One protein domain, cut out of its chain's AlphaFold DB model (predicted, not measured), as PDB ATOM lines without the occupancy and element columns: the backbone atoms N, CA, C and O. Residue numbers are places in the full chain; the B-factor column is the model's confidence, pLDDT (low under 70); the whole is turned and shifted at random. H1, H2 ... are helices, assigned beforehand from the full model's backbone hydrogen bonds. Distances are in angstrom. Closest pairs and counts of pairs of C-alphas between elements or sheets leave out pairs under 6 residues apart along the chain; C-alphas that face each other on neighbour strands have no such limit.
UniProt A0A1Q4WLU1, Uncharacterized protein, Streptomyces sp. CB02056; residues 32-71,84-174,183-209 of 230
ATOM      1  N   VAL A  32      23.575   6.243 -23.118       82.56
ATOM      2  CA  VAL A  32      22.467   6.686 -23.979       82.56
ATOM      3  C   VAL A  32      21.337   7.364 -23.202       82.56
ATOM      4  O   VAL A  32      20.738   8.306 -23.703       82.56
ATOM      5  N   GLU A  33      21.067   6.937 -21.969       85.38
ATOM      6  CA  GLU A  33      20.002   7.497 -21.132       85.38
ATOM      7  C   GLU A  33      20.281   8.961 -20.763       85.38
ATOM      8  O   GLU A  33      19.371   9.790 -20.771       85.38
ATOM      9  N   PHE A  34      21.547   9.283 -20.486       87.06
ATOM     10  CA  PHE A  34      21.977  10.640 -20.169       87.06
ATOM     11  C   PHE A  34      22.022  11.523 -21.416       87.06
ATOM     12  O   PHE A  34      21.571  12.658 -21.342       87.06
ATOM     13  N   ILE A  35      22.413  10.976 -22.575       85.88
ATOM     14  CA  ILE A  35      22.333  11.688 -23.864       85.88
ATOM     15  C   ILE A  35      20.883  12.093 -24.170       85.88
ATOM     16  O   ILE A  35      20.609  13.229 -24.550       85.88
ATOM     17  N   VAL A  36      19.923  11.183 -23.979       87.69
ATOM     18  CA  VAL A  36      18.497  11.487 -24.196       87.69
ATOM     19  C   VAL A  36      17.999  12.542 -23.204       87.69
ATOM     20  O   VAL A  36      17.253  13.447 -23.578       87.69
ATOM     21  N   PHE A  37      18.400  12.452 -21.935       90.75
ATOM     22  CA  PHE A  37      18.044  13.458 -20.934       90.75
ATOM     23  C   PHE A  37      18.623  14.840 -21.268       90.75
ATOM     24  O   PHE A  37      17.919  15.843 -21.184       90.75
ATOM     25  N   GLU A  38      19.877  14.888 -21.693       87.81
ATOM     26  CA  GLU A  38      20.581  16.098 -22.101       87.81
ATOM     27  C   GLU A  38      19.912  16.757 -23.320       87.81
ATOM     28  O   GLU A  38      19.669  17.964 -23.318       87.81
ATOM     29  N   GLN A  39      19.477  15.968 -24.309       87.56
ATOM     30  CA  GLN A  39      18.657  16.463 -25.420       87.56
ATOM     31  C   GLN A  39      17.328  17.068 -24.945       87.56
ATOM     32  O   GLN A  39      16.894  18.100 -25.468       87.56
ATOM     33  N   HIS A  40      16.672  16.463 -23.947       90.75
ATOM     34  CA  HIS A  40      15.476  17.054 -23.346       90.75
ATOM     35  C   HIS A  40      15.798  18.379 -22.649       90.75
ATOM     36  O   HIS A  40      15.071  19.349 -22.848       90.75
ATOM     37  N   LEU A  41      16.886  18.447 -21.879       90.81
ATOM     38  CA  LEU A  41      17.293  19.663 -21.175       90.81
ATOM     39  C   LEU A  41      17.615  20.801 -22.154       90.81
ATOM     40  O   LEU A  41      17.112  21.911 -21.998       90.81
ATOM     41  N   ALA A  42      18.353  20.496 -23.222       88.38
ATOM     42  CA  ALA A  42      18.641  21.417 -24.316       88.38
ATOM     43  C   ALA A  42      17.364  21.930 -24.995       88.38
ATOM     44  O   ALA A  42      17.210  23.127 -25.238       88.38
ATOM     45  N   SER A  43      16.418  21.026 -25.262       91.50
ATOM     46  CA  SER A  43      15.128  21.374 -25.865       91.50
ATOM     47  C   SER A  43      14.304  22.285 -24.954       91.50
ATOM     48  O   SER A  43      13.659  23.213 -25.440       91.50
ATOM     49  N   LEU A  44      14.338  22.054 -23.637       93.56
ATOM     50  CA  LEU A  44      13.669  22.904 -22.652       93.56
ATOM     51  C   LEU A  44      14.322  24.282 -22.549       93.56
ATOM     52  O   LEU A  44      13.605  25.279 -22.568       93.56
ATOM     53  N   ALA A  45      15.654  24.355 -22.510       91.56
ATOM     54  CA  ALA A  45      16.384  25.623 -22.514       91.56
ATOM     55  C   ALA A  45      16.091  26.439 -23.782       91.56
ATOM     56  O   ALA A  45      15.849  27.644 -23.724       91.56
ATOM     57  N   TRP A  46      16.054  25.781 -24.942       92.00
ATOM     58  CA  TRP A  46      15.659  26.424 -26.190       92.00
ATOM     59  C   TRP A  46      14.207  26.918 -26.150       92.00
ATOM     60  O   TRP A  46      13.944  28.066 -26.509       92.00
ATOM     61  N   LEU A  47      13.271  26.080 -25.691       93.31
ATOM     62  CA  LEU A  47      11.859  26.444 -25.591       93.31
ATOM     63  C   LEU A  47      11.661  27.648 -24.666       93.31
ATOM     64  O   LEU A  47      10.928  28.565 -25.025       93.31
ATOM     65  N   HIS A  48      12.335  27.663 -23.516       93.75
ATOM     66  CA  HIS A  48      12.298  28.772 -22.563       93.75
ATOM     67  C   HIS A  48      12.718  30.089 -23.222       93.75
ATOM     68  O   HIS A  48      11.932  31.037 -23.240       93.75
ATOM     69  N   ARG A  49      13.881  30.109 -23.887       92.50
ATOM     70  CA  ARG A  49      14.356  31.289 -24.630       92.50
ATOM     71  C   ARG A  49      13.371  31.727 -25.709       92.50
ATOM     72  O   ARG A  49      13.118  32.916 -25.858       92.50
ATOM     73  N   LYS A  50      12.783  30.784 -26.453       93.00
ATOM     74  CA  LYS A  50      11.818  31.108 -27.515       93.00
ATOM     75  C   LYS A  50      10.525  31.703 -26.982       93.00
ATOM     76  O   LYS A  50       9.978  32.599 -27.618       93.00
ATOM     77  N   VAL A  51      10.047  31.225 -25.837       91.44
ATOM     78  CA  VAL A  51       8.889  31.817 -25.163       91.44
ATOM     79  C   VAL A  51       9.217  33.239 -24.710       91.44
ATOM     80  O   VAL A  51       8.451  34.144 -25.028       91.44
ATOM     81  N   GLY A  52      10.367  33.452 -24.060       91.25
ATOM     82  CA  GLY A  52      10.819  34.785 -23.644       91.25
ATOM     83  C   GLY A  52      10.932  35.760 -24.821       91.25
ATOM     84  O   GLY A  52      10.289  36.808 -24.826       91.25
ATOM     85  N   GLU A  53      11.645  35.368 -25.883       93.31
ATOM     86  CA  GLU A  53      11.793  36.168 -27.106       93.31
ATOM     87  C   GLU A  53      10.442  36.529 -27.742       93.31
ATOM     88  O   GLU A  53      10.258  37.658 -28.198       93.31
ATOM     89  N   ALA A  54       9.497  35.586 -27.795       93.00
ATOM     90  CA  ALA A  54       8.176  35.826 -28.369       93.00
ATOM     91  C   ALA A  54       7.357  36.814 -27.524       93.00
ATOM     92  O   ALA A  54       6.744  37.730 -28.076       93.00
ATOM     93  N   VAL A  55       7.382  36.670 -26.194       93.56
ATOM     94  CA  VAL A  55       6.715  37.603 -25.272       93.56
ATOM     95  C   VAL A  55       7.307  39.006 -25.405       93.56
ATOM     96  O   VAL A  55       6.557  39.978 -25.504       93.56
ATOM     97  N   ASP A  56       8.632  39.133 -25.475       93.88
ATOM     98  CA  ASP A  56       9.309  40.426 -25.604       93.88
ATOM     99  C   ASP A  56       9.001  41.116 -26.939       93.88
ATOM    100  O   ASP A  56       8.770  42.332 -26.983       93.88
ATOM    101  N   GLN A  57       8.957  40.347 -28.032       95.56
ATOM    102  CA  GLN A  57       8.595  40.847 -29.360       95.56
ATOM    103  C   GLN A  57       7.165  41.392 -29.381       95.56
ATOM    104  O   GLN A  57       6.956  42.532 -29.806       95.56
ATOM    105  N   GLU A  58       6.196  40.627 -28.877       95.00
ATOM    106  CA  GLU A  58       4.793  41.051 -28.829       95.00
ATOM    107  C   GLU A  58       4.593  42.245 -27.889       95.00
ATOM    108  O   GLU A  58       3.960  43.239 -28.252       95.00
ATOM    109  N   THR A  59       5.229  42.230 -26.716       94.06
ATOM    110  CA  THR A  59       5.190  43.353 -25.766       94.06
ATOM    111  C   THR A  59       5.755  44.630 -26.392       94.06
ATOM    112  O   THR A  59       5.194  45.721 -26.233       94.06
ATOM    113  N   THR A  60       6.837  44.513 -27.166       95.31
ATOM    114  CA  THR A  60       7.431  45.633 -27.910       95.31
ATOM    115  C   THR A  60       6.494  46.145 -29.006       95.31
ATOM    116  O   THR A  60       6.343  47.364 -29.169       95.31
ATOM    117  N   ALA A  61       5.840  45.243 -29.741       94.44
ATOM    118  CA  ALA A  61       4.882  45.594 -30.785       94.44
ATOM    119  C   ALA A  61       3.672  46.346 -30.208       94.44
ATOM    120  O   ALA A  61       3.361  47.450 -30.662       94.44
ATOM    121  N   LEU A  62       3.061  45.824 -29.143       94.38
ATOM    122  CA  LEU A  62       1.943  46.468 -28.448       94.38
ATOM    123  C   LEU A  62       2.350  47.800 -27.807       94.38
ATOM    124  O   LEU A  62       1.620  48.787 -27.899       94.38
ATOM    125  N   SER A  63       3.554  47.888 -27.238       93.56
ATOM    126  CA  SER A  63       4.093  49.149 -26.714       93.56
ATOM    127  C   SER A  63       4.286  50.201 -27.809       93.56
ATOM    128  O   SER A  63       4.092  51.398 -27.578       93.56
ATOM    129  N   THR A  64       4.668  49.776 -29.013       95.75
ATOM    130  CA  THR A  64       4.796  50.659 -30.179       95.75
ATOM    131  C   THR A  64       3.423  51.123 -30.654       95.75
ATOM    132  O   THR A  64       3.228  52.323 -30.844       95.75
ATOM    133  N   LEU A  65       2.459  50.204 -30.739       94.94
ATOM    134  CA  LEU A  65       1.064  50.494 -31.073       94.94
ATOM    135  C   LEU A  65       0.416  51.465 -30.071       94.94
ATOM    136  O   LEU A  65      -0.369  52.342 -30.444       94.94
ATOM    137  N   ARG A  66       0.788  51.356 -28.788       92.94
ATOM    138  CA  ARG A  66       0.372  52.300 -27.749       92.94
ATOM    139  C   ARG A  66       0.885  53.704 -28.034       92.94
ATOM    140  O   ARG A  66       0.126  54.668 -27.991       92.94
ATOM    141  N   LYS A  67       2.184  53.815 -28.321       94.50
ATOM    142  CA  LYS A  67       2.857  55.094 -28.585       94.50
ATOM    143  C   LYS A  67       2.365  55.751 -29.874       94.50
ATOM    144  O   LYS A  67       2.254  56.973 -29.901       94.50
ATOM    145  N   SER A  68       2.080  54.968 -30.918       95.56
ATOM    146  CA  SER A  68       1.536  55.489 -32.178       95.56
ATOM    147  C   SER A  68       0.076  55.930 -32.038       95.56
ATOM    148  O   SER A  68      -0.358  56.836 -32.747       95.56
ATOM    149  N   GLY A  69      -0.676  55.328 -31.109       93.31
ATOM    150  CA  GLY A  69      -2.104  55.585 -30.923       93.31
ATOM    151  C   GLY A  69      -2.982  54.953 -32.006       93.31
ATOM    152  O   GLY A  69      -4.183  55.197 -32.023       93.31
ATOM    153  N   GLU A  70      -2.411  54.130 -32.890       94.81
ATOM    154  CA  GLU A  70      -3.116  53.505 -34.021       94.81
ATOM    155  C   GLU A  70      -4.211  52.521 -33.588       94.81
ATOM    156  O   GLU A  70      -5.137  52.258 -34.349       94.81
ATOM    157  N   HIS A  71      -4.135  52.002 -32.360       93.25
ATOM    158  CA  HIS A  71      -5.169  51.150 -31.769       93.25
ATOM    159  C   HIS A  71      -6.442  51.910 -31.368       93.25
ATOM    160  O   HIS A  71      -7.468  51.279 -31.127       93.25
ATOM    161  N   LEU A  84      -5.740  47.346 -24.661       94.31
ATOM    162  CA  LEU A  84      -4.307  47.262 -24.924       94.31
ATOM    163  C   LEU A  84      -3.503  47.066 -23.627       94.31
ATOM    164  O   LEU A  84      -2.553  46.284 -23.622       94.31
ATOM    165  N   ASP A  85      -3.900  47.732 -22.543       93.38
ATOM    166  CA  ASP A  85      -3.283  47.593 -21.218       93.38
ATOM    167  C   ASP A  85      -3.475  46.191 -20.644       93.38
ATOM    168  O   ASP A  85      -2.508  45.583 -20.181       93.38
ATOM    169  N   ASP A  86      -4.681  45.638 -20.769       92.38
ATOM    170  CA  ASP A  86      -4.969  44.259 -20.381       92.38
ATOM    171  C   ASP A  86      -4.122  43.274 -21.200       92.38
ATOM    172  O   ASP A  86      -3.523  42.354 -20.646       92.38
ATOM    173  N   SER A  87      -3.992  43.498 -22.512       91.94
ATOM    174  CA  SER A  87      -3.184  42.644 -23.396       91.94
ATOM    175  C   SER A  87      -1.698  42.666 -23.020       91.94
ATOM    176  O   SER A  87      -1.058  41.616 -22.960       91.94
ATOM    177  N   LEU A  88      -1.151  43.852 -22.733       91.31
ATOM    178  CA  LEU A  88       0.218  44.008 -22.234       91.31
ATOM    179  C   LEU A  88       0.401  43.294 -20.890       91.31
ATOM    180  O   LEU A  88       1.380  42.574 -20.713       91.31
ATOM    181  N   SER A  89      -0.554  43.454 -19.971       89.38
ATOM    182  CA  SER A  89      -0.525  42.808 -18.659       89.38
ATOM    183  C   SER A  89      -0.524  41.282 -18.783       89.38
ATOM    184  O   SER A  89       0.333  40.624 -18.197       89.38
ATOM    185  N   VAL A  90      -1.417  40.705 -19.591       90.50
ATOM    186  CA  VAL A  90      -1.524  39.246 -19.794       90.50
ATOM    187  C   VAL A  90      -0.251  38.653 -20.405       90.50
ATOM    188  O   VAL A  90       0.153  37.544 -20.047       90.50
ATOM    189  N   LEU A  91       0.404  39.360 -21.327       89.12
ATOM    190  CA  LEU A  91       1.659  38.889 -21.918       89.12
ATOM    191  C   LEU A  91       2.816  38.949 -20.915       89.12
ATOM    192  O   LEU A  91       3.514  37.954 -20.720       89.12
ATOM    193  N   ASP A  92       2.991  40.094 -20.258       82.75
ATOM    194  CA  ASP A  92       4.132  40.347 -19.375       82.75
ATOM    195  C   ASP A  92       4.056  39.541 -18.067       82.75
ATOM    196  O   ASP A  92       5.081  39.104 -17.537       82.75
ATOM    197  N   THR A  93       2.838  39.296 -17.571       85.12
ATOM    198  CA  THR A  93       2.597  38.591 -16.306       85.12
ATOM    199  C   THR A  93       2.196  37.136 -16.526       85.12
ATOM    200  O   THR A  93       3.005  36.243 -16.284       85.12
ATOM    201  N   ASP A  94       0.981  36.865 -16.993       87.56
ATOM    202  CA  ASP A  94       0.446  35.505 -17.041       87.56
ATOM    203  C   ASP A  94       1.204  34.622 -18.026       87.56
ATOM    204  O   ASP A  94       1.630  33.524 -17.671       87.56
ATOM    205  N   THR A  95       1.429  35.101 -19.250       90.12
ATOM    206  CA  THR A  95       2.059  34.297 -20.309       90.12
ATOM    207  C   THR A  95       3.500  33.956 -19.954       90.12
ATOM    208  O   THR A  95       3.878  32.783 -20.020       90.12
ATOM    209  N   ARG A  96       4.292  34.945 -19.515       90.31
ATOM    210  CA  ARG A  96       5.675  34.707 -19.081       90.31
ATOM    211  C   ARG A  96       5.724  33.755 -17.882       90.31
ATOM    212  O   ARG A  96       6.481  32.786 -17.905       90.31
ATOM    213  N   GLN A  97       4.858  33.955 -16.885       91.69
ATOM    214  CA  GLN A  97       4.882  33.134 -15.671       91.69
ATOM    215  C   GLN A  97       4.377  31.704 -15.886       91.69
ATOM    216  O   GLN A  97       4.905  30.754 -15.301       91.69
ATOM    217  N   ILE A  98       3.388  31.520 -16.761       92.38
ATOM    218  CA  ILE A  98       2.959  30.196 -17.215       92.38
ATOM    219  C   ILE A  98       4.090  29.522 -17.993       92.38
ATOM    220  O   ILE A  98       4.364  28.347 -17.751       92.38
ATOM    221  N   GLY A  99       4.769  30.257 -18.880       93.25
ATOM    222  CA  GLY A  99       5.931  29.777 -19.626       93.25
ATOM    223  C   GLY A  99       7.009  29.209 -18.705       93.25
ATOM    224  O   GLY A  99       7.339  28.027 -18.808       93.25
ATOM    225  N   ALA A 100       7.484  30.005 -17.746       93.38
ATOM    226  CA  ALA A 100       8.474  29.577 -16.759       93.38
ATOM    227  C   ALA A 100       8.011  28.350 -15.950       93.38
ATOM    228  O   ALA A 100       8.742  27.367 -15.802       93.38
ATOM    229  N   GLY A 101       6.763  28.344 -15.477       93.94
ATOM    230  CA  GLY A 101       6.222  27.206 -14.734       93.94
ATOM    231  C   GLY A 101       6.127  25.914 -15.557       93.94
ATOM    232  O   GLY A 101       6.412  24.830 -15.037       93.94
ATOM    233  N   ILE A 102       5.801  26.004 -16.851       94.81
ATOM    234  CA  ILE A 102       5.812  24.855 -17.772       94.81
ATOM    235  C   ILE A 102       7.222  24.272 -17.896       94.81
ATOM    236  O   ILE A 102       7.362  23.044 -17.895       94.81
ATOM    237  N   ILE A 103       8.260  25.114 -17.955       94.88
ATOM    238  CA  ILE A 103       9.655  24.656 -17.988       94.88
ATOM    239  C   ILE A 103       9.978  23.849 -16.731       94.88
ATOM    240  O   ILE A 103      10.445  22.719 -16.852       94.88
ATOM    241  N   ILE A 104       9.619  24.333 -15.538       94.56
ATOM    242  CA  ILE A 104       9.855  23.624 -14.264       94.56
ATOM    243  C   ILE A 104       9.143  22.262 -14.223       94.56
ATOM    244  O   ILE A 104       9.716  21.258 -13.790       94.56
ATOM    245  N   VAL A 105       7.881  22.199 -14.661       94.94
ATOM    246  CA  VAL A 105       7.116  20.940 -14.687       94.94
ATOM    247  C   VAL A 105       7.729  19.949 -15.671       94.94
ATOM    248  O   VAL A 105       7.887  18.771 -15.340       94.94
ATOM    249  N   SER A 106       8.086  20.424 -16.861       95.38
ATOM    250  CA  SER A 106       8.670  19.596 -17.917       95.38
ATOM    251  C   SER A 106      10.060  19.099 -17.524       95.38
ATOM    252  O   SER A 106      10.378  17.931 -17.733       95.38
ATOM    253  N   ALA A 107      10.844  19.945 -16.860       91.62
ATOM    254  CA  ALA A 107      12.126  19.607 -16.272       91.62
ATOM    255  C   ALA A 107      11.985  18.483 -15.227       91.62
ATOM    256  O   ALA A 107      12.619  17.430 -15.333       91.62
ATOM    257  N   ALA A 108      11.066  18.629 -14.268       94.00
ATOM    258  CA  ALA A 108      10.791  17.570 -13.298       94.00
ATOM    259  C   ALA A 108      10.368  16.250 -13.979       94.00
ATOM    260  O   ALA A 108      10.785  15.178 -13.542       94.00
ATOM    261  N   ALA A 109       9.581  16.312 -15.058       94.56
ATOM    262  CA  ALA A 109       9.170  15.134 -15.820       94.56
ATOM    263  C   ALA A 109      10.337  14.468 -16.574       94.56
ATOM    264  O   ALA A 109      10.451  13.241 -16.551       94.56
ATOM    265  N   ALA A 110      11.224  15.251 -17.197       93.31
ATOM    266  CA  ALA A 110      12.429  14.745 -17.855       93.31
ATOM    267  C   ALA A 110      13.337  14.015 -16.853       93.31
ATOM    268  O   ALA A 110      13.812  12.911 -17.121       93.31
ATOM    269  N   LEU A 111      13.498  14.577 -15.655       94.62
ATOM    270  CA  LEU A 111      14.276  13.953 -14.590       94.62
ATOM    271  C   LEU A 111      13.604  12.680 -14.052       94.62
ATOM    272  O   LEU A 111      14.265  11.667 -13.824       94.62
ATOM    273  N   GLU A 112      12.278  12.683 -13.899       95.00
ATOM    274  CA  GLU A 112      11.521  11.476 -13.555       95.00
ATOM    275  C   GLU A 112      11.681  10.357 -14.595       95.00
ATOM    276  O   GLU A 112      11.618   9.179 -14.218       95.00
ATOM    277  N   ALA A 113      11.849  10.709 -15.873       93.25
ATOM    278  CA  ALA A 113      12.116   9.773 -16.959       93.25
ATOM    279  C   ALA A 113      13.548   9.226 -16.888       93.25
ATOM    280  O   ALA A 113      13.711   8.009 -16.905       93.25
ATOM    281  N   LEU A 114      14.562  10.073 -16.680       93.81
ATOM    282  CA  LEU A 114      15.939   9.616 -16.450       93.81
ATOM    283  C   LEU A 114      16.010   8.640 -15.265       93.81
ATOM    284  O   LEU A 114      16.549   7.540 -15.374       93.81
ATOM    285  N   MET A 115      15.372   8.984 -14.144       94.06
ATOM    286  CA  MET A 115      15.319   8.110 -12.972       94.06
ATOM    287  C   MET A 115      14.592   6.783 -13.238       94.06
ATOM    288  O   MET A 115      14.888   5.795 -12.570       94.06
ATOM    289  N   ASN A 116      13.652   6.720 -14.189       93.19
ATOM    290  CA  ASN A 116      13.029   5.452 -14.583       93.19
ATOM    291  C   ASN A 116      14.013   4.520 -15.287       93.19
ATOM    292  O   ASN A 116      13.962   3.312 -15.049       93.19
ATOM    293  N   GLU A 117      14.871   5.075 -16.142       91.56
ATOM    294  CA  GLU A 117      15.890   4.307 -16.857       91.56
ATOM    295  C   GLU A 117      16.988   3.818 -15.903       91.56
ATOM    296  O   GLU A 117      17.450   2.682 -15.993       91.56
ATOM    297  N   ILE A 118      17.326   4.626 -14.896       90.44
ATOM    298  CA  ILE A 118      18.229   4.246 -13.801       90.44
ATOM    299  C   ILE A 118      17.601   3.143 -12.923       90.44
ATOM    300  O   ILE A 118      18.261   2.166 -12.566       90.44
ATOM    301  N   LEU A 119      16.305   3.248 -12.604       90.19
ATOM    302  CA  LEU A 119      15.524   2.255 -11.848       90.19
ATOM    303  C   LEU A 119      15.068   1.078 -12.741       90.19
ATOM    304  O   LEU A 119      13.872   0.763 -12.880       90.19
ATOM    305  N   CYS A 120      16.038   0.419 -13.374       85.19
ATOM    306  CA  CYS A 120      15.796  -0.629 -14.360       85.19
ATOM    307  C   CYS A 120      15.713  -2.057 -13.788       85.19
ATOM    308  O   CYS A 120      15.290  -2.963 -14.514       85.19
ATOM    309  N   GLU A 121      16.015  -2.283 -12.505       85.88
ATOM    310  CA  GLU A 121      16.028  -3.630 -11.917       85.88
ATOM    311  C   GLU A 121      14.614  -4.250 -11.813       85.88
ATOM    312  O   GLU A 121      13.611  -3.536 -11.702       85.88
ATOM    313  N   PRO A 122      14.472  -5.592 -11.798       85.06
ATOM    314  CA  PRO A 122      13.165  -6.243 -11.642       85.06
ATOM    315  C   PRO A 122      12.405  -5.826 -10.369       85.06
ATOM    316  O   PRO A 122      11.174  -5.740 -10.370       85.06
ATOM    317  N   THR A 123      13.138  -5.535  -9.294       87.19
ATOM    318  CA  THR A 123      12.648  -5.033  -7.997       87.19
ATOM    319  C   THR A 123      12.110  -3.599  -8.070       87.19
ATOM    320  O   THR A 123      11.299  -3.202  -7.228       87.19
ATOM    321  N   ASP A 124      12.465  -2.848  -9.117       91.00
ATOM    322  CA  ASP A 124      12.144  -1.427  -9.270       91.00
ATOM    323  C   ASP A 124      10.810  -1.149  -9.945       91.00
ATOM    324  O   ASP A 124      10.336  -0.010  -9.974       91.00
ATOM    325  N   ARG A 125      10.131  -2.186 -10.439       86.62
ATOM    326  CA  ARG A 125       8.879  -2.044 -11.195       86.62
ATOM    327  C   ARG A 125       7.812  -1.222 -10.461       86.62
ATOM    328  O   ARG A 125       7.027  -0.526 -11.102       86.62
ATOM    329  N   ARG A 126       7.785  -1.287  -9.123       89.25
ATOM    330  CA  ARG A 126       6.860  -0.509  -8.279       89.25
ATOM    331  C   ARG A 126       7.190   0.987  -8.226       89.25
ATOM    332  O   ARG A 126       6.287   1.789  -8.015       89.25
ATOM    333  N   PHE A 127       8.451   1.360  -8.425       90.62
ATOM    334  CA  PHE A 127       8.932   2.738  -8.333       90.62
ATOM    335  C   PHE A 127       8.861   3.485  -9.662       90.62
ATOM    336  O   PHE A 127       8.743   4.706  -9.658       90.62
ATOM    337  N   ARG A 128       8.798   2.774 -10.795       84.00
ATOM    338  CA  ARG A 128       8.650   3.410 -12.117       84.00
ATOM    339  C   ARG A 128       7.372   4.247 -12.271       84.00
ATOM    340  O   ARG A 128       7.327   5.178 -13.069       84.00
ATOM    341  N   LYS A 129       6.329   3.924 -11.497       87.19
ATOM    342  CA  LYS A 129       5.063   4.681 -11.438       87.19
ATOM    343  C   LYS A 129       5.015   5.723 -10.315       87.19
ATOM    344  O   LYS A 129       3.994   6.383 -10.153       87.19
ATOM    345  N   ALA A 130       6.060   5.819  -9.500       90.69
ATOM    346  CA  ALA A 130       6.123   6.797  -8.425       90.69
ATOM    347  C   ALA A 130       6.548   8.171  -8.972       90.69
ATOM    348  O   ALA A 130       7.150   8.258 -10.039       90.69
ATOM    349  N   GLY A 131       6.241   9.244  -8.241       90.56
ATOM    350  CA  GLY A 131       6.701  10.592  -8.597       90.56
ATOM    351  C   GLY A 131       8.167  10.843  -8.221       90.56
ATOM    352  O   GLY A 131       8.767  10.053  -7.486       90.56
ATOM    353  N   LEU A 132       8.701  11.985  -8.667       92.69
ATOM    354  CA  LEU A 132      10.104  12.405  -8.525       92.69
ATOM    355  C   LEU A 132      10.686  12.148  -7.137       92.69
ATOM    356  O   LEU A 132      11.669  11.430  -7.001       92.69
ATOM    357  N   ALA A 133      10.036  12.681  -6.101       92.56
ATOM    358  CA  ALA A 133      10.534  12.595  -4.732       92.56
ATOM    359  C   ALA A 133      10.737  11.145  -4.278       92.56
ATOM    360  O   ALA A 133      11.759  10.814  -3.690       92.56
ATOM    361  N   ARG A 134       9.796  10.253  -4.614       94.00
ATOM    362  CA  ARG A 134       9.891   8.854  -4.196       94.00
ATOM    363  C   ARG A 134      10.967   8.096  -4.970       94.00
ATOM    364  O   ARG A 134      11.598   7.211  -4.404       94.00
ATOM    365  N   LYS A 135      11.165   8.415  -6.250       94.94
ATOM    366  CA  LYS A 135      12.260   7.846  -7.049       94.94
ATOM    367  C   LYS A 135      13.616   8.290  -6.504       94.94
ATOM    368  O   LYS A 135      14.475   7.446  -6.280       94.94
ATOM    369  N   ALA A 136      13.754   9.582  -6.221       93.69
ATOM    370  CA  ALA A 136      14.957  10.161  -5.641       93.69
ATOM    371  C   ALA A 136      15.301   9.550  -4.277       93.69
ATOM    372  O   ALA A 136      16.441   9.160  -4.069       93.69
ATOM    373  N   GLU A 137      14.318   9.385  -3.383       92.69
ATOM    374  CA  GLU A 137      14.506   8.699  -2.093       92.69
ATOM    375  C   GLU A 137      15.065   7.283  -2.277       92.69
ATOM    376  O   GLU A 137      16.032   6.906  -1.625       92.69
ATOM    377  N   VAL A 138      14.484   6.501  -3.192       93.12
ATOM    378  CA  VAL A 138      14.920   5.120  -3.446       93.12
ATOM    379  C   VAL A 138      16.341   5.068  -4.007       93.12
ATOM    380  O   VAL A 138      17.104   4.172  -3.646       93.12
ATOM    381  N   LEU A 139      16.701   6.005  -4.888       91.69
ATOM    382  CA  LEU A 139      18.057   6.108  -5.426       91.69
ATOM    383  C   LEU A 139      19.054   6.532  -4.340       91.69
ATOM    384  O   LEU A 139      20.075   5.871  -4.177       91.69
ATOM    385  N   ALA A 140      18.721   7.538  -3.531       90.94
ATOM    386  CA  ALA A 140      19.561   7.986  -2.421       90.94
ATOM    387  C   ALA A 140      19.770   6.886  -1.362       90.94
ATOM    388  O   ALA A 140      20.888   6.686  -0.895       90.94
ATOM    389  N   GLU A 141      18.725   6.121  -1.021       90.50
ATOM    390  CA  GLU A 141      18.832   4.951  -0.135       90.50
ATOM    391  C   GLU A 141      19.740   3.867  -0.737       90.50
ATOM    392  O   GLU A 141      20.563   3.278  -0.036       90.50
ATOM    393  N   ARG A 142      19.617   3.601  -2.044       88.31
ATOM    394  CA  ARG A 142      20.431   2.599  -2.753       88.31
ATOM    395  C   ARG A 142      21.905   2.980  -2.810       88.31
ATOM    396  O   ARG A 142      22.757   2.089  -2.857       88.31
ATOM    397  N   TRP A 143      22.193   4.272  -2.874       87.75
ATOM    398  CA  TRP A 143      23.523   4.831  -3.118       87.75
ATOM    399  C   TRP A 143      24.155   5.437  -1.875       87.75
ATOM    400  O   TRP A 143      25.120   6.186  -1.967       87.75
ATOM    401  N   GLN A 144      23.626   5.104  -0.700       82.69
ATOM    402  CA  GLN A 144      24.118   5.621   0.564       82.69
ATOM    403  C   GLN A 144      25.644   5.447   0.691       82.69
ATOM    404  O   GLN A 144      26.151   4.326   0.706       82.69
ATOM    405  N   GLY A 145      26.356   6.570   0.825       78.31
ATOM    406  CA  GLY A 145      27.821   6.608   0.919       78.31
ATOM    407  C   GLY A 145      28.552   6.913  -0.394       78.31
ATOM    408  O   GLY A 145      29.780   6.935  -0.388       78.31
ATOM    409  N   GLU A 146      27.829   7.169  -1.486       78.44
ATOM    410  CA  GLU A 146      28.377   7.515  -2.801       78.44
ATOM    411  C   GLU A 146      27.880   8.905  -3.237       78.44
ATOM    412  O   GLU A 146      26.686   9.189  -3.149       78.44
ATOM    413  N   GLY A 147      28.790   9.761  -3.717       76.56
ATOM    414  CA  GLY A 147      28.471  11.116  -4.196       76.56
ATOM    415  C   GLY A 147      27.972  12.097  -3.121       76.56
ATOM    416  O   GLY A 147      27.966  11.795  -1.924       76.56
ATOM    417  N   ASP A 148      27.557  13.293  -3.554       82.75
ATOM    418  CA  ASP A 148      26.929  14.300  -2.687       82.75
ATOM    419  C   ASP A 148      25.401  14.134  -2.660       82.75
ATOM    420  O   ASP A 148      24.632  14.799  -3.356       82.75
ATOM    421  N   LEU A 149      24.936  13.194  -1.834       85.12
ATOM    422  CA  LEU A 149      23.503  12.922  -1.684       85.12
ATOM    423  C   LEU A 149      22.737  14.048  -0.971       85.12
ATOM    424  O   LEU A 149      21.504  14.071  -1.036       85.12
ATOM    425  N   ALA A 150      23.430  14.940  -0.256       85.94
ATOM    426  CA  ALA A 150      22.789  16.047   0.448       85.94
ATOM    427  C   ALA A 150      22.369  17.130  -0.547       85.94
ATOM    428  O   ALA A 150      21.206  17.541  -0.538       85.94
ATOM    429  N   ASP A 151      23.282  17.503  -1.442       87.06
ATOM    430  CA  ASP A 151      23.022  18.451  -2.523       87.06
ATOM    431  C   ASP A 151      21.947  17.910  -3.485       87.06
ATOM    432  O   ASP A 151      20.932  18.562  -3.752       87.06
ATOM    433  N   PHE A 152      22.048  16.629  -3.865       91.12
ATOM    434  CA  PHE A 152      21.006  15.929  -4.626       91.12
ATOM    435  C   PHE A 152      19.613  16.046  -3.980       91.12
ATOM    436  O   PHE A 152      18.625  16.371  -4.649       91.12
ATOM    437  N   ALA A 153      19.506  15.791  -2.672       91.69
ATOM    438  CA  ALA A 153      18.235  15.866  -1.959       91.69
ATOM    439  C   ALA A 153      17.683  17.300  -1.898       91.69
ATOM    440  O   ALA A 153      16.463  17.489  -1.984       91.69
ATOM    441  N   GLU A 154      18.557  18.305  -1.784       94.69
ATOM    442  CA  GLU A 154      18.170  19.714  -1.835       94.69
ATOM    443  C   GLU A 154      17.541  20.057  -3.189       94.69
ATOM    444  O   GLU A 154      16.403  20.539  -3.229       94.69
ATOM    445  N   HIS A 155      18.225  19.751  -4.293       94.75
ATOM    446  CA  HIS A 155      17.736  20.059  -5.635       94.75
ATOM    447  C   HIS A 155      16.398  19.369  -5.942       94.75
ATOM    448  O   HIS A 155      15.472  19.994  -6.470       94.75
ATOM    449  N   ILE A 156      16.236  18.104  -5.539       95.25
ATOM    450  CA  ILE A 156      14.966  17.377  -5.684       95.25
ATOM    451  C   ILE A 156      13.848  18.023  -4.862       95.25
ATOM    452  O   ILE A 156      12.715  18.161  -5.340       95.25
ATOM    453  N   SER A 157      14.145  18.404  -3.619       94.88
ATOM    454  CA  SER A 157      13.186  19.076  -2.742       94.88
ATOM    455  C   SER A 157      12.741  20.409  -3.341       94.88
ATOM    456  O   SER A 157      11.538  20.683  -3.408       94.88
ATOM    457  N   TRP A 158      13.691  21.192  -3.859       94.81
ATOM    458  CA  TRP A 158      13.430  22.451  -4.548       94.81
ATOM    459  C   TRP A 158      12.453  22.236  -5.715       94.81
ATOM    460  O   TRP A 158      11.355  22.802  -5.706       94.81
ATOM    461  N   LEU A 159      12.765  21.326  -6.648       94.38
ATOM    462  CA  LEU A 159      11.922  21.049  -7.823       94.38
ATOM    463  C   LEU A 159      10.514  20.593  -7.431       94.38
ATOM    464  O   LEU A 159       9.517  21.075  -7.973       94.38
ATOM    465  N   LYS A 160      10.411  19.696  -6.443       93.38
ATOM    466  CA  LYS A 160       9.128  19.206  -5.923       93.38
ATOM    467  C   LYS A 160       8.260  20.354  -5.413       93.38
ATOM    468  O   LYS A 160       7.068  20.401  -5.723       93.38
ATOM    469  N   VAL A 161       8.836  21.247  -4.608       92.12
ATOM    470  CA  VAL A 161       8.106  22.373  -4.018       92.12
ATOM    471  C   VAL A 161       7.608  23.315  -5.111       92.12
ATOM    472  O   VAL A 161       6.426  23.655  -5.101       92.12
ATOM    473  N   ARG A 162       8.458  23.690  -6.077       93.25
ATOM    474  CA  ARG A 162       8.087  24.655  -7.129       93.25
ATOM    475  C   ARG A 162       7.076  24.077  -8.111       93.25
ATOM    476  O   ARG A 162       6.070  24.724  -8.381       93.25
ATOM    477  N   ARG A 163       7.261  22.832  -8.560       92.19
ATOM    478  CA  ARG A 163       6.289  22.138  -9.420       92.19
ATOM    479  C   ARG A 163       4.905  22.076  -8.771       92.19
ATOM    480  O   ARG A 163       3.899  22.343  -9.422       92.19
ATOM    481  N   ASN A 164       4.842  21.720  -7.486       90.06
ATOM    482  CA  ASN A 164       3.569  21.648  -6.768       90.06
ATOM    483  C   ASN A 164       2.955  23.041  -6.558       90.06
ATOM    484  O   ASN A 164       1.747  23.194  -6.712       90.06
ATOM    485  N   ALA A 165       3.770  24.050  -6.237       90.25
ATOM    486  CA  ALA A 165       3.310  25.431  -6.113       90.25
ATOM    487  C   ALA A 165       2.713  25.950  -7.431       90.25
ATOM    488  O   ALA A 165       1.631  26.530  -7.424       90.25
ATOM    489  N   PHE A 166       3.361  25.658  -8.562       91.56
ATOM    490  CA  PHE A 166       2.857  26.027  -9.882       91.56
ATOM    491  C   PHE A 166       1.531  25.334 -10.208       91.56
ATOM    492  O   PHE A 166       0.579  25.986 -10.628       91.56
ATOM    493  N   ALA A 167       1.427  24.027  -9.943       88.12
ATOM    494  CA  ALA A 167       0.184  23.286 -10.148       88.12
ATOM    495  C   ALA A 167      -0.978  23.864  -9.323       88.12
ATOM    496  O   ALA A 167      -2.089  23.990  -9.828       88.12
ATOM    497  N   HIS A 168      -0.725  24.259  -8.071       86.19
ATOM    498  CA  HIS A 168      -1.733  24.929  -7.251       86.19
ATOM    499  C   HIS A 168      -2.117  26.299  -7.799       86.19
ATOM    500  O   HIS A 168      -3.294  26.633  -7.785       86.19
ATOM    501  N   ARG A 169      -1.156  27.066  -8.320       84.62
ATOM    502  CA  ARG A 169      -1.423  28.364  -8.938       84.62
ATOM    503  C   ARG A 169      -2.286  28.252 -10.200       84.62
ATOM    504  O   ARG A 169      -3.156  29.084 -10.390       84.62
ATOM    505  N   LEU A 170      -2.065  27.235 -11.032       82.94
ATOM    506  CA  LEU A 170      -2.852  27.006 -12.253       82.94
ATOM    507  C   LEU A 170      -4.296  26.552 -11.987       82.94
ATOM    508  O   LEU A 170      -5.157  26.750 -12.836       82.94
ATOM    509  N   ILE A 171      -4.538  25.870 -10.861       76.75
ATOM    510  CA  ILE A 171      -5.832  25.239 -10.537       76.75
ATOM    511  C   ILE A 171      -6.649  26.084  -9.549       76.75
ATOM    512  O   ILE A 171      -7.849  25.861  -9.409       76.75
ATOM    513  N   ALA A 172      -6.017  27.017  -8.834       67.31
ATOM    514  CA  ALA A 172      -6.713  27.887  -7.899       67.31
ATOM    515  C   ALA A 172      -7.761  28.741  -8.631       67.31
ATOM    516  O   ALA A 172      -7.413  29.608  -9.426       67.31
ATOM    517  N   ASP A 173      -9.035  28.482  -8.330       54.59
ATOM    518  CA  ASP A 173     -10.127  29.435  -8.524       54.59
ATOM    519  C   ASP A 173      -9.937  30.572  -7.505       54.59
ATOM    520  O   ASP A 173      -9.560  30.314  -6.356       54.59
ATOM    521  N   ASP A 174     -10.190  31.810  -7.925       51.84
ATOM    522  CA  ASP A 174      -9.837  33.089  -7.271       51.84
ATOM    523  C   ASP A 174     -10.214  33.251  -5.773       51.84
ATOM    524  O   ASP A 174      -9.774  34.199  -5.123       51.84
ATOM    525  N   ILE A 183       6.923  33.813  -7.508       84.38
ATOM    526  CA  ILE A 183       6.874  34.384  -8.847       84.38
ATOM    527  C   ILE A 183       7.621  33.401  -9.744       84.38
ATOM    528  O   ILE A 183       8.734  33.007  -9.416       84.38
ATOM    529  N   PHE A 184       6.974  32.945 -10.812       89.88
ATOM    530  CA  PHE A 184       7.589  32.047 -11.785       89.88
ATOM    531  C   PHE A 184       8.164  32.906 -12.902       89.88
ATOM    532  O   PHE A 184       7.454  33.223 -13.841       89.88
ATOM    533  N   ASP A 185       9.394  33.366 -12.765       90.88
ATOM    534  CA  ASP A 185      10.074  34.199 -13.756       90.88
ATOM    535  C   ASP A 185      11.126  33.400 -14.536       90.88
ATOM    536  O   ASP A 185      11.288  32.189 -14.347       90.88
ATOM    537  N   ASP A 186      11.801  34.083 -15.459       91.62
ATOM    538  CA  ASP A 186      12.850  33.486 -16.282       91.62
ATOM    539  C   ASP A 186      14.018  32.982 -15.425       91.62
ATOM    540  O   ASP A 186      14.475  31.864 -15.646       91.62
ATOM    541  N   ASP A 187      14.399  33.721 -14.378       93.12
ATOM    542  CA  ASP A 187      15.428  33.308 -13.416       93.12
ATOM    543  C   ASP A 187      15.064  31.971 -12.748       93.12
ATOM    544  O   ASP A 187      15.901  31.078 -12.618       93.12
ATOM    545  N   MET A 188      13.799  31.779 -12.355       93.69
ATOM    546  CA  MET A 188      13.356  30.517 -11.759       93.69
ATOM    547  C   MET A 188      13.353  29.355 -12.762       93.69
ATOM    548  O   MET A 188      13.585  28.204 -12.372       93.69
ATOM    549  N   ALA A 189      13.064  29.625 -14.037       94.50
ATOM    550  CA  ALA A 189      13.161  28.620 -15.091       94.50
ATOM    551  C   ALA A 189      14.624  28.234 -15.356       94.50
ATOM    552  O   ALA A 189      14.922  27.042 -15.450       94.50
ATOM    553  N   GLU A 190      15.535  29.207 -15.397       94.31
ATOM    554  CA  GLU A 190      16.975  28.978 -15.527       94.31
ATOM    555  C   GLU A 190      17.534  28.200 -14.329       94.31
ATOM    556  O   GLU A 190      18.166  27.162 -14.534       94.31
ATOM    557  N   GLU A 191      17.199  28.593 -13.091       94.81
ATOM    558  CA  GLU A 191      17.593  27.861 -11.878       94.81
ATOM    559  C   GLU A 191      17.105  26.405 -11.941       94.81
ATOM    560  O   GLU A 191      17.827  25.479 -11.569       94.81
ATOM    561  N   ALA A 192      15.893  26.157 -12.447       94.69
ATOM    562  CA  ALA A 192      15.404  24.792 -12.605       94.69
ATOM    563  C   ALA A 192      16.268  23.979 -13.582       94.69
ATOM    564  O   ALA A 192      16.607  22.837 -13.266       94.69
ATOM    565  N   LEU A 193      16.637  24.547 -14.734       94.25
ATOM    566  CA  LEU A 193      17.492  23.889 -15.728       94.25
ATOM    567  C   LEU A 193      18.898  23.607 -15.172       94.25
ATOM    568  O   LEU A 193      19.408  22.499 -15.340       94.25
ATOM    569  N   GLU A 194      19.487  24.561 -14.450       92.38
ATOM    570  CA  GLU A 194      20.788  24.397 -13.789       92.38
ATOM    571  C   GLU A 194      20.756  23.276 -12.748       92.38
ATOM    572  O   GLU A 194      21.569  22.349 -12.788       92.38
ATOM    573  N   ARG A 195      19.763  23.301 -11.849       93.94
ATOM    574  CA  ARG A 195      19.594  22.262 -10.823       93.94
ATOM    575  C   ARG A 195      19.377  20.882 -11.444       93.94
ATOM    576  O   ARG A 195      19.823  19.886 -10.880       93.94
ATOM    577  N   LEU A 196      18.706  20.800 -12.594       92.38
ATOM    578  CA  LEU A 196      18.567  19.550 -13.343       92.38
ATOM    579  C   LEU A 196      19.911  19.008 -13.822       92.38
ATOM    580  O   LEU A 196      20.140  17.805 -13.697       92.38
ATOM    581  N   GLY A 197      20.767  19.882 -14.355       89.38
ATOM    582  CA  GLY A 197      22.120  19.534 -14.780       89.38
ATOM    583  C   GLY A 197      22.930  18.945 -13.627       89.38
ATOM    584  O   GLY A 197      23.428  17.830 -13.746       89.38
ATOM    585  N   VAL A 198      22.948  19.625 -12.474       91.00
ATOM    586  CA  VAL A 198      23.659  19.156 -11.267       91.00
ATOM    587  C   VAL A 198      23.129  17.805 -10.781       91.00
ATOM    588  O   VAL A 198      23.901  16.899 -10.451       91.00
ATOM    589  N   ILE A 199      21.802  17.620 -10.772       92.50
ATOM    590  CA  ILE A 199      21.214  16.327 -10.412       92.50
ATOM    591  C   ILE A 199      21.677  15.241 -11.388       92.50
ATOM    592  O   ILE A 199      22.064  14.160 -10.948       92.50
ATOM    593  N   ALA A 200      21.608  15.489 -12.695       90.88
ATOM    594  CA  ALA A 200      21.977  14.502 -13.702       90.88
ATOM    595  C   ALA A 200      23.464  14.141 -13.638       90.88
ATOM    596  O   ALA A 200      23.790  12.957 -13.691       90.88
ATOM    597  N   GLU A 201      24.343  15.124 -13.441       87.88
ATOM    598  CA  GLU A 201      25.766  14.899 -13.184       87.88
ATOM    599  C   GLU A 201      25.960  13.998 -11.958       87.88
ATOM    600  O   GLU A 201      26.588  12.946 -12.056       87.88
ATOM    601  N   THR A 202      25.317  14.322 -10.832       90.31
ATOM    602  CA  THR A 202      25.399  13.510  -9.605       90.31
ATOM    603  C   THR A 202      24.922  12.070  -9.833       90.31
ATOM    604  O   THR A 202      25.560  11.114  -9.382       90.31
ATOM    605  N   LEU A 203      23.799  11.894 -10.543       90.25
ATOM    606  CA  LEU A 203      23.258  10.576 -10.883       90.25
ATOM    607  C   LEU A 203      24.241   9.771 -11.746       90.25
ATOM    608  O   LEU A 203      24.381   8.564 -11.537       90.25
ATOM    609  N   GLU A 204      24.904  10.411 -12.711       87.50
ATOM    610  CA  GLU A 204      25.888   9.746 -13.561       87.50
ATOM    611  C   GLU A 204      27.147   9.376 -12.781       87.50
ATOM    612  O   GLU A 204      27.584   8.228 -12.850       87.50
ATOM    613  N   GLU A 205      27.714  10.305 -12.011       87.19
ATOM    614  CA  GLU A 205      28.967  10.074 -11.292       87.19
ATOM    615  C   GLU A 205      28.860   8.893 -10.327       87.19
ATOM    616  O   GLU A 205      29.733   8.018 -10.305       87.19
ATOM    617  N   ILE A 206      27.768   8.829  -9.560       87.12
ATOM    618  CA  ILE A 206      27.482   7.705  -8.664       87.12
ATOM    619  C   ILE A 206      27.357   6.408  -9.472       87.12
ATOM    620  O   ILE A 206      27.911   5.366  -9.108       87.12
ATOM    621  N   TRP A 207      26.668   6.457 -10.613       83.81
ATOM    622  CA  TRP A 207      26.496   5.284 -11.456       83.81
ATOM    623  C   TRP A 207      27.822   4.782 -12.050       83.81
ATOM    624  O   TRP A 207      28.097   3.577 -12.042       83.81
ATOM    625  N   GLU A 208      28.672   5.677 -12.553       83.44
ATOM    626  CA  GLU A 208      29.988   5.336 -13.092       83.44
ATOM    627  C   GLU A 208      30.896   4.701 -12.039       83.44
ATOM    628  O   GLU A 208      31.577   3.712 -12.329       83.44
ATOM    629  N   GLN A 209      30.897   5.235 -10.812       81.69
ATOM    630  CA  GLN A 209      31.677   4.690  -9.698       81.69
ATOM    631  C   GLN A 209      31.345   3.216  -9.443       81.69
ATOM    632  O   GLN A 209      32.246   2.424  -9.164       81.69
TER     633      GLN A 209
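AT A GLANCE: This is residues 32 to 71, 84 to 174 and 183 to 209 of the 230 residues of an uncharacterized protein of Streptomyces sp. CB02056 (UniProt A0A1Q4WLU1). Long helices H1 and H2 run side by side, opposite ways; H6 packs along part of both, and H5 slants across H2 and H6, with H4 folded back on it. The 158 printed residues have six named helices, H1 to H6, all helix by class. The whole is loose, radius of gyration of the C-alphas 19.1 A, spanning 65 by 34 by 25 A.

HOW THE PARTS SIT: H1, residues 32 to 68, touches H2, residues 84 to 118, at a shallow tilt of 1 degrees, closest C-alphas Thr 59 and Leu 88, 6.1 A. With residues 96 to 111 alone, H2, the hub, touches H6, residues 186 to 209; closest C-alphas Ala 100 and Ala 189, 5.1 A. H4, residues 132 to 142, and H5, residues 149 to 171, form a hairpin; closest C-alphas Ala 140 and Leu 149, 6.4 A. H1, H2, H4, H5 and H6 form a bundle, helices grouped together. H3, residues 122 to 126, touches no helix. Every O i to N i+4 pair is within hydrogen-bond range in H1, H4, H5 and H6; 29 of 31 in H2, 0 of 1 in H3, whose O i to N i+3 count is 0 of 2.

IN THESE COORDINATES: H1, 53.7 A long, begins at C-alpha 32 (22.467, 6.686, -23.979); H6, 35.0 A, ends at C-alpha 209 (31.677, 4.690, -9.698).

THE WHOLE: The printed part has two cuts: between residues 71 and 84, with 12 residues not printed, the C-alphas of 71 and 84 are 7.9 A apart, and between residues 174 and 183, with 8 residues not printed, the C-alphas of 174 and 183 are 16.8 A apart. Residues 172 to 174 have pLDDT under 70.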